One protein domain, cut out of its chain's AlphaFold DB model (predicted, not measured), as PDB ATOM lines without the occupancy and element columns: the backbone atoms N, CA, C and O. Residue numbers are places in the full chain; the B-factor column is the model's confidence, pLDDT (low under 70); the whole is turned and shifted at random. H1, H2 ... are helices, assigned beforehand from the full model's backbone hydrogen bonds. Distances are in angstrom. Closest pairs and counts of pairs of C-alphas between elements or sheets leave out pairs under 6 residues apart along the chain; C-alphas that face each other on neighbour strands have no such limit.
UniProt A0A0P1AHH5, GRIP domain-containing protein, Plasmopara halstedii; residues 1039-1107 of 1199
ATOM      1  N   GLU A1039      20.986  20.374 -39.856       89.62
ATOM      2  CA  GLU A1039      21.450  19.001 -40.054       89.62
ATOM      3  C   GLU A1039      22.932  18.847 -39.707       89.62
ATOM      4  O   GLU A1039      23.273  17.933 -38.967       89.62
ATOM      5  N   ASP A1040      23.797  19.776 -40.109       85.56
ATOM      6  CA  ASP A1040      25.212  19.802 -39.727       85.56
ATOM      7  C   ASP A1040      25.402  19.993 -38.219       85.56
ATOM      8  O   ASP A1040      26.226  19.316 -37.603       85.56
ATOM      9  N   LYS A1041      24.584  20.840 -37.578       87.62
ATOM     10  CA  LYS A1041      24.545  20.932 -36.110       87.62
ATOM     11  C   LYS A1041      24.127  19.606 -35.463       87.62
ATOM     12  O   LYS A1041      24.605  19.299 -34.373       87.62
ATOM     13  N   ARG A1042      23.259  18.820 -36.112       87.81
ATOM     14  CA  ARG A1042      22.853  17.485 -35.645       87.81
ATOM     15  C   ARG A1042      23.992  16.473 -35.817       87.81
ATOM     16  O   ARG A1042      24.355  15.842 -34.833       87.81
ATOM     17  N   ARG A1043      24.611  16.408 -37.003       87.94
ATOM     18  CA  ARG A1043      25.783  15.562 -37.316       87.94
ATOM     19  C   ARG A1043      26.919  15.809 -36.317       87.94
ATOM     20  O   ARG A1043      27.343  14.880 -35.643       87.94
ATOM     21  N   ARG A1044      27.307  17.072 -36.102       82.25
ATOM     22  CA  ARG A1044      28.368  17.449 -35.145       82.25
ATOM     23  C   ARG A1044      28.001  17.184 -33.683       82.25
ATOM     24  O   ARG A1044      28.880  16.894 -32.877       82.25
ATOM     25  N   ALA A1045      26.720  17.260 -33.315       79.81
ATOM     26  CA  ALA A1045      26.274  16.848 -31.983       79.81
ATOM     27  C   ALA A1045      26.354  15.320 -31.807       79.81
ATOM     28  O   ALA A1045      26.794  14.850 -30.760       79.81
ATOM     29  N   GLU A1046      25.985  14.549 -32.831       83.88
ATOM     30  CA  GLU A1046      26.110  13.089 -32.850       83.88
ATOM     31  C   GLU A1046      27.593  12.669 -32.780       83.88
ATOM     32  O   GLU A1046      27.963  11.922 -31.871       83.88
ATOM     33  N   GLU A1047      28.464  13.243 -33.618       83.19
ATOM     34  CA  GLU A1047      29.931  13.094 -33.570       83.19
ATOM     35  C   GLU A1047      30.504  13.402 -32.178       83.19
ATOM     36  O   GLU A1047      31.260  12.601 -31.629       83.19
ATOM     37  N   LEU A1048      30.100  14.519 -31.561       80.69
ATOM     38  CA  LEU A1048      30.556  14.898 -30.223       80.69
ATOM     39  C   LEU A1048      30.064  13.917 -29.145       80.69
ATOM     40  O   LEU A1048      30.813  13.608 -28.217       80.69
ATOM     41  N   THR A1049      28.856  13.352 -29.268       78.38
ATOM     42  CA  THR A1049      28.422  12.272 -28.361       78.38
ATOM     43  C   THR A1049      29.201  10.972 -28.564       78.38
ATOM     44  O   THR A1049      29.474  10.291 -27.576       78.38
ATOM     45  N   VAL A1050      29.617  10.647 -29.793       77.38
ATOM     46  CA  VAL A1050      30.478   9.487 -30.083       77.38
ATOM     47  C   VAL A1050      31.894   9.710 -29.541       77.38
ATOM     48  O   VAL A1050      32.425   8.832 -28.864       77.38
ATOM     49  N   MET A1051      32.483  10.895 -29.736       75.56
ATOM     50  CA  MET A1051      33.781  11.248 -29.147       75.56
ATOM     51  C   MET A1051      33.758  11.176 -27.618       75.56
ATOM     52  O   MET A1051      34.648  10.570 -27.028       75.56
ATOM     53  N   LEU A1052      32.729  11.732 -26.969       76.06
ATOM     54  CA  LEU A1052      32.594  11.670 -25.510       76.06
ATOM     55  C   LEU A1052      32.366  10.241 -24.995       76.06
ATOM     56  O   LEU A1052      32.786   9.937 -23.881       76.06
ATOM     57  N   GLN A1053      31.737   9.353 -25.771       75.56
ATOM     58  CA  GLN A1053      31.640   7.927 -25.430       75.56
ATOM     59  C   GLN A1053      32.988   7.209 -25.588       75.56
ATOM     60  O   GLN A1053      33.357   6.427 -24.715       75.56
ATOM     61  N   ASN A1054      33.748   7.498 -26.649       76.25
ATOM     62  CA  ASN A1054      35.065   6.898 -26.882       76.25
ATOM     63  C   ASN A1054      36.087   7.348 -25.827       76.25
ATOM     64  O   ASN A1054      36.636   6.502 -25.129       76.25
ATOM     65  N   GLN A1055      36.224   8.656 -25.583       76.12
ATOM     66  CA  GLN A1055      37.123   9.201 -24.554       76.12
ATOM     67  C   GLN A1055      36.834   8.624 -23.155       76.12
ATOM     68  O   GLN A1055      37.738   8.439 -22.342       76.12
ATOM     69  N   ARG A1056      35.563   8.318 -22.859       72.88
ATOM     70  CA  ARG A1056      35.163   7.669 -21.603       72.88
ATOM     71  C   ARG A1056      35.405   6.159 -21.581       72.88
ATOM     72  O   ARG A1056      35.509   5.617 -20.487       72.88
ATOM     73  N   ARG A1057      35.480   5.491 -22.737       70.00
ATOM     74  CA  ARG A1057      35.859   4.073 -22.863       70.00
ATOM     75  C   ARG A1057      37.362   3.875 -22.701       70.00
ATOM     76  O   ARG A1057      37.755   2.935 -22.020       70.00
ATOM     77  N   ASP A1058      38.173   4.784 -23.233       73.50
ATOM     78  CA  ASP A1058      39.638   4.722 -23.125       73.50
ATOM     79  C   ASP A1058      40.127   4.822 -21.663       73.50
ATOM     80  O   ASP A1058      41.176   4.288 -21.311       73.50
ATOM     81  N   GLY A1059      39.332   5.447 -20.783       70.62
ATOM     82  CA  GLY A1059      39.565   5.497 -19.333       70.62
ATOM     83  C   GLY A1059      39.040   4.296 -18.526       70.62
ATOM     84  O   GLY A1059      39.149   4.301 -17.299       70.62
ATOM     85  N   VAL A1060      38.439   3.278 -19.155       76.19
ATOM     86  CA  VAL A1060      37.913   2.099 -18.445       76.19
ATOM     87  C   VAL A1060      39.047   1.119 -18.167       76.19
ATOM     88  O   VAL A1060      39.696   0.625 -19.085       76.19
ATOM     89  N   ASN A1061      39.253   0.761 -16.895       77.50
ATOM     90  CA  ASN A1061      40.211  -0.283 -16.536       77.50
ATOM     91  C   ASN A1061      39.779  -1.630 -17.151       77.50
ATOM     92  O   ASN A1061      38.868  -2.306 -16.660       77.50
ATOM     93  N   MET A1062      40.472  -2.014 -18.225       80.19
ATOM     94  CA  MET A1062      40.190  -3.213 -19.014       80.19
ATOM     95  C   MET A1062      40.346  -4.513 -18.219       80.19
ATOM     96  O   MET A1062      39.690  -5.497 -18.552       80.19
ATOM     97  N   GLU A1063      41.151  -4.539 -17.154       80.19
ATOM     98  CA  GLU A1063      41.284  -5.713 -16.288       80.19
ATOM     99  C   GLU A1063      40.093  -5.859 -15.332       80.19
ATOM    100  O   GLU A1063      39.552  -6.957 -15.186       80.19
ATOM    101  N   TYR A1064      39.595  -4.756 -14.763       86.44
ATOM    102  CA  TYR A1064      38.341  -4.786 -14.003       86.44
ATOM    103  C   TYR A1064      37.162  -5.194 -14.898       86.44
ATOM    104  O   TYR A1064      36.399  -6.094 -14.546       86.44
ATOM    105  N   LEU A1065      37.057  -4.609 -16.096       88.12
ATOM    106  CA  LEU A1065      36.040  -4.975 -17.082       88.12
ATOM    107  C   LEU A1065      36.136  -6.456 -17.488       88.12
ATOM    108  O   LEU A1065      35.124  -7.153 -17.470       88.12
ATOM    109  N   LYS A1066      37.337  -6.958 -17.800       87.56
ATOM    110  CA  LYS A1066      37.610  -8.380 -18.077       87.56
ATOM    111  C   LYS A1066      37.114  -9.266 -16.936       87.56
ATOM    112  O   LYS A1066      36.420 -10.243 -17.202       87.56
ATOM    113  N   ASN A1067      37.397  -8.908 -15.684       88.50
ATOM    114  CA  ASN A1067      36.953  -9.676 -14.521       88.50
ATOM    115  C   ASN A1067      35.420  -9.671 -14.375       88.50
ATOM    116  O   ASN A1067      34.832 -10.736 -14.189       88.50
ATOM    117  N   VAL A1068      34.751  -8.524 -14.553       88.38
ATOM    118  CA  VAL A1068      33.275  -8.436 -14.523       88.38
ATOM    119  C   VAL A1068      32.633  -9.211 -15.686       88.38
ATOM    120  O   VAL A1068      31.626  -9.889 -15.483       88.38
ATOM    121  N   VAL A1069      33.219  -9.184 -16.891       88.12
ATOM    122  CA  VAL A1069      32.750  -9.973 -18.048       88.12
ATOM    123  C   VAL A1069      32.950 -11.472 -17.816       88.12
ATOM    124  O   VAL A1069      32.026 -12.247 -18.053       88.12
ATOM    125  N   VAL A1070      34.109 -11.902 -17.310       87.81
ATOM    126  CA  VAL A1070      34.363 -13.312 -16.956       87.81
ATOM    127  C   VAL A1070      33.378 -13.784 -15.886       87.81
ATOM    128  O   VAL A1070      32.803 -14.862 -16.023       87.81
ATOM    129  N   GLN A1071      33.100 -12.959 -14.872       86.50
ATOM    130  CA  GLN A1071      32.104 -13.272 -13.848       86.50
ATOM    131  C   GLN A1071      30.692 -13.391 -14.456       86.50
ATOM    132  O   GLN A1071      30.011 -14.391 -14.228       86.50
ATOM    133  N   TYR A1072      30.284 -12.443 -15.308       87.94
ATOM    134  CA  TYR A1072      29.004 -12.464 -16.031       87.94
ATOM    135  C   TYR A1072      28.818 -13.718 -16.902       87.94
ATOM    136  O   TYR A1072      27.719 -14.278 -16.947       87.94
ATOM    137  N   MET A1073      29.890 -14.166 -17.565       84.62
ATOM    138  CA  MET A1073      29.916 -15.383 -18.388       84.62
ATOM    139  C   MET A1073      29.968 -16.676 -17.555       84.62
ATOM    140  O   MET A1073      29.491 -17.710 -18.016       84.62
ATOM    141  N   SER A1074      30.526 -16.636 -16.338       84.00
ATOM    142  CA  SER A1074      30.541 -17.776 -15.408       84.00
ATOM    143  C   SER A1074      29.169 -18.058 -14.784       84.00
ATOM    144  O   SER A1074      28.845 -19.204 -14.469       84.00
ATOM    145  N   PHE A1075      28.332 -17.025 -14.643       85.75
ATOM    146  CA  PHE A1075      26.962 -17.182 -14.172       85.75
ATOM    147  C   PHE A1075      26.078 -17.821 -15.247       85.75
ATOM    148  O   PHE A1075      26.114 -17.467 -16.427       85.75
ATOM    149  N   ARG A1076      25.225 -18.760 -14.822       78.88
ATOM    150  CA  ARG A1076      24.287 -19.442 -15.718       78.88
ATOM    151  C   ARG A1076      23.311 -18.428 -16.350       78.88
ATOM    152  O   ARG A1076      22.803 -17.572 -15.625       78.88
ATOM    153  N   PRO A1077      22.986 -18.547 -17.654       76.75
ATOM    154  CA  PRO A1077      22.026 -17.672 -18.319       76.75
ATOM    155  C   PRO A1077      20.715 -17.503 -17.544       76.75
ATOM    156  O   PRO A1077      20.068 -18.488 -17.186       76.75
ATOM    157  N   GLY A1078      20.334 -16.249 -17.296       73.50
ATOM    158  CA  GLY A1078      19.071 -15.896 -16.644       73.50
ATOM    159  C   GLY A1078      19.064 -15.941 -15.111       73.50
ATOM    160  O   GLY A1078      17.989 -15.802 -14.527       73.50
ATOM    161  N   THR A1079      20.206 -16.099 -14.428       81.50
ATOM    162  CA  THR A1079      20.248 -15.882 -12.968       81.50
ATOM    163  C   THR A1079      20.052 -14.406 -12.611       81.50
ATOM    164  O   THR A1079      20.419 -13.494 -13.356       81.50
ATOM    165  N   SER A1080      19.510 -14.153 -11.418       81.62
ATOM    166  CA  SER A1080      19.389 -12.801 -10.855       81.62
ATOM    167  C   SER A1080      20.750 -12.126 -10.638       81.62
ATOM    168  O   SER A1080      20.844 -10.904 -10.704       81.62
ATOM    169  N   GLU A1081      21.811 -12.904 -10.425       82.81
ATOM    170  CA  GLU A1081      23.191 -12.427 -10.278       82.81
ATOM    171  C   GLU A1081      23.770 -11.952 -11.616       82.81
ATOM    172  O   GLU A1081      24.292 -10.841 -11.696       82.81
ATOM    173  N   GLN A1082      23.561 -12.711 -12.698       83.94
ATOM    174  CA  GLN A1082      23.889 -12.257 -14.050       83.94
ATOM    175  C   GLN A1082      23.108 -10.981 -14.408       83.94
ATOM    176  O   GLN A1082      23.684 -10.026 -14.931       83.94
ATOM    177  N   ALA A1083      21.817 -10.915 -14.062       82.56
ATOM    178  CA  ALA A1083      20.997  -9.721 -14.267       82.56
ATOM    179  C   ALA A1083      21.487  -8.501 -13.458       82.56
ATOM    180  O   ALA A1083      21.439  -7.383 -13.968       82.56
ATOM    181  N   ARG A1084      22.015  -8.697 -12.240       87.88
ATOM    182  CA  ARG A1084      22.645  -7.639 -11.420       87.88
ATOM    183  C   ARG A1084      23.958  -7.115 -12.008       87.88
ATOM    184  O   ARG A1084      24.285  -5.954 -11.780       87.88
ATOM    185  N   LEU A1085      24.678  -7.921 -12.789       88.06
ATOM    186  CA  LEU A1085      25.874  -7.477 -13.511       88.06
ATOM    187  C   LEU A1085      25.566  -6.752 -14.836       88.06
ATOM    188  O   LEU A1085      26.426  -6.017 -15.316       88.06
ATOM    189  N   VAL A1086      24.355  -6.863 -15.408       85.69
ATOM    190  CA  VAL A1086      23.991  -6.106 -16.629       85.69
ATOM    191  C   VAL A1086      24.103  -4.582 -16.426       85.69
ATOM    192  O   VAL A1086      24.726  -3.947 -17.277       85.69
ATOM    193  N   PRO A1087      23.593  -3.963 -15.337       87.50
ATOM    194  CA  PRO A1087      23.839  -2.550 -15.038       87.50
ATOM    195  C   PRO A1087      25.323  -2.175 -14.941       87.50
ATOM    196  O   PRO A1087      25.705  -1.128 -15.448       87.50
ATOM    197  N   VAL A1088      26.162  -3.031 -14.347       86.38
ATOM    198  CA  VAL A1088      27.604  -2.773 -14.175       86.38
ATOM    199  C   VAL A1088      28.334  -2.827 -15.520       86.38
ATOM    200  O   VAL A1088      29.106  -1.932 -15.847       86.38
ATOM    201  N   LEU A1089      28.035  -3.821 -16.360       85.69
ATOM    202  CA  LEU A1089      28.547  -3.862 -17.734       85.69
ATOM    203  C   LEU A1089      28.010  -2.698 -18.579       85.69
ATOM    204  O   LEU A1089      28.744  -2.147 -19.391       85.69
ATOM    205  N   THR A1090      26.763  -2.280 -18.350       86.88
ATOM    206  CA  THR A1090      26.142  -1.126 -19.019       86.88
ATOM    207  C   THR A1090      26.850   0.184 -18.686       86.88
ATOM    208  O   THR A1090      27.066   0.980 -19.597       86.88
ATOM    209  N   THR A1091      27.243   0.417 -17.430       82.56
ATOM    210  CA  THR A1091      27.980   1.631 -17.045       82.56
ATOM    211  C   THR A1091      29.450   1.585 -17.456       82.56
ATOM    212  O   THR A1091      29.966   2.607 -17.901       82.56
ATOM    213  N   LEU A1092      30.110   0.422 -17.383       81.56
ATOM    214  CA  LEU A1092      31.505   0.261 -17.816       81.56
ATOM    215  C   LEU A1092      31.666   0.389 -19.339       81.56
ATOM    216  O   LEU A1092      32.497   1.158 -19.801       81.56
ATOM    217  N   LEU A1093      30.862  -0.324 -20.137       82.00
ATOM    218  CA  LEU A1093      30.951  -0.293 -21.609       82.00
ATOM    219  C   LEU A1093      30.155   0.854 -22.252       82.00
ATOM    220  O   LEU A1093      30.227   1.043 -23.471       82.00
ATOM    221  N   GLN A1094      29.402   1.609 -21.445       77.81
ATOM    222  CA  GLN A1094      28.518   2.708 -21.854       77.81
ATOM    223  C   GLN A1094      27.576   2.289 -22.991       77.81
ATOM    224  O   GLN A1094      27.495   2.923 -24.042       77.81
ATOM    225  N   PHE A1095      26.884   1.167 -22.775       81.62
ATOM    226  CA  PHE A1095      25.906   0.627 -23.717       81.62
ATOM    227  C   PHE A1095      24.766   1.624 -23.955       81.62
ATOM    228  O   PHE A1095      24.191   2.172 -23.013       81.62
ATOM    229  N   THR A1096      24.405   1.845 -25.219       79.31
ATOM    230  CA  THR A1096      23.333   2.779 -25.575       79.31
ATOM    231  C   THR A1096      21.964   2.226 -25.177       79.31
ATOM    232  O   THR A1096      21.769   1.024 -24.991       79.31
ATOM    233  N   ALA A1097      20.942   3.084 -25.154       77.94
ATOM    234  CA  ALA A1097      19.560   2.653 -24.938       77.94
ATOM    235  C   ALA A1097      19.016   1.687 -26.022       77.94
ATOM    236  O   ALA A1097      17.929   1.135 -25.834       77.94
ATOM    237  N   LYS A1098      19.731   1.476 -27.141       76.69
ATOM    238  CA  LYS A1098      19.459   0.397 -28.108       76.69
ATOM    239  C   LYS A1098      20.113  -0.909 -27.647       76.69
ATOM    240  O   LYS A1098      19.416  -1.912 -27.509       76.69
ATOM    241  N   ASP A1099      21.398  -0.868 -27.313       81.12
ATOM    242  CA  ASP A1099      22.180  -2.036 -26.880       81.12
ATOM    243  C   ASP A1099      21.623  -2.631 -25.582       81.12
ATOM    244  O   ASP A1099      21.397  -3.833 -25.500       81.12
ATOM    245  N   ILE A1100      21.272  -1.787 -24.603       81.56
ATOM    246  CA  ILE A1100      20.605  -2.208 -23.360       81.56
ATOM    247  C   ILE A1100      19.297  -2.952 -23.670       81.56
ATOM    248  O   ILE A1100      18.990  -3.953 -23.020       81.56
ATOM    249  N   LYS A1101      18.516  -2.499 -24.663       82.19
ATOM    250  CA  LYS A1101      17.270  -3.169 -25.066       82.19
ATOM    251  C   LYS A1101      17.548  -4.508 -25.745       82.19
ATOM    252  O   LYS A1101      16.825  -5.459 -25.463       82.19
ATOM    253  N   GLU A1102      18.581  -4.611 -26.577       82.12
ATOM    254  CA  GLU A1102      18.912  -5.865 -27.261       82.12
ATOM    255  C   GLU A1102      19.568  -6.892 -26.324       82.12
ATOM    256  O   GLU A1102      19.186  -8.059 -26.344       82.12
ATOM    257  N   ILE A1103      20.424  -6.462 -25.391       79.75
ATOM    258  CA  ILE A1103      20.946  -7.297 -24.295       79.75
ATOM    259  C   ILE A1103      19.794  -7.805 -23.415       79.75
ATOM    260  O   ILE A1103      19.726  -8.994 -23.109       79.75
ATOM    261  N   ASN A1104      18.828  -6.946 -23.063       80.75
ATOM    262  CA  ASN A1104      17.637  -7.373 -22.321       80.75
ATOM    263  C   ASN A1104      16.733  -8.318 -23.134       80.75
ATOM    264  O   ASN A1104      16.132  -9.219 -22.552       80.75
ATOM    265  N   ARG A1105      16.632  -8.158 -24.459       79.12
ATOM    266  CA  ARG A1105      15.918  -9.099 -25.344       79.12
ATOM    267  C   ARG A1105      16.628 -10.450 -25.421       79.12
ATOM    268  O   ARG A1105      15.958 -11.472 -25.324       79.12
ATOM    269  N   ALA A1106      17.955 -10.462 -25.543       72.69
ATOM    270  CA  ALA A1106      18.772 -11.671 -25.546       72.69
ATOM    271  C   ALA A1106      18.674 -12.422 -24.207       72.69
ATOM    272  O   ALA A1106      18.359 -13.610 -24.196       72.69
ATOM    273  N   ALA A1107      18.822 -11.719 -23.079       70.38
ATOM    274  CA  ALA A1107      18.669 -12.292 -21.740       70.38
ATOM    275  C   ALA A1107      17.256 -12.856 -21.491       70.38
ATOM    276  O   ALA A1107      17.105 -13.917 -20.890       70.38
TER     277      ALA A1107
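What this domain is: This is residues 1039 to 1107 of the 1199 residues of the protein "GRIP domain-containing protein" of Plasmopara halstedii (UniProt A0A0P1AHH5). A long helical arm, H1, sticks out with residues 1039 to 1052 from a small body, in which H2 and H3 form a helical hairpin and the short H4 folds back loosely beside H3. The printed part has 69 residues with four named helices, H1 to H4 in order, and no named strand: all helix. It is loose, with a radius of gyration of the C-alphas of 14.6 A, and flat, spanning 46 by 27 by 12 A.

Where its parts are: H1, residues 1039 to 1058, begins at C-alpha 1039 (21.450, 19.001, -40.054) and is 28.7 A long. H2 is residues 1062 to 1074, 17.8 A, and H3 residues 1080 to 1093, 20.1 A. H4, residues 1099 to 1107, 12.0 A, ends at C-alpha 1107 (18.669, -12.292, -21.740).

How they stand to each other: H1 is close to but not clearly touching H3, closest at the C-alphas of Arg 1057 and Leu 1093, 6.7 A. H2 and H3 touch, closest at the C-alphas of Tyr 1072 and Gln 1082, 5.5 A, at a shallow tilt of 25 degrees, opposite ways. H4 is close to but not clearly touching H3, closest at the C-alphas of Thr 1090 and Ile 1100, 7.1 A. Every O i to N i+4 pair is within hydrogen-bond range in H1, H2 and H4, and 8 of 10 in H3.

The domain as a whole: The printed part has no cut, its three links are tight, and no printed residue is under 70 in pLDDT.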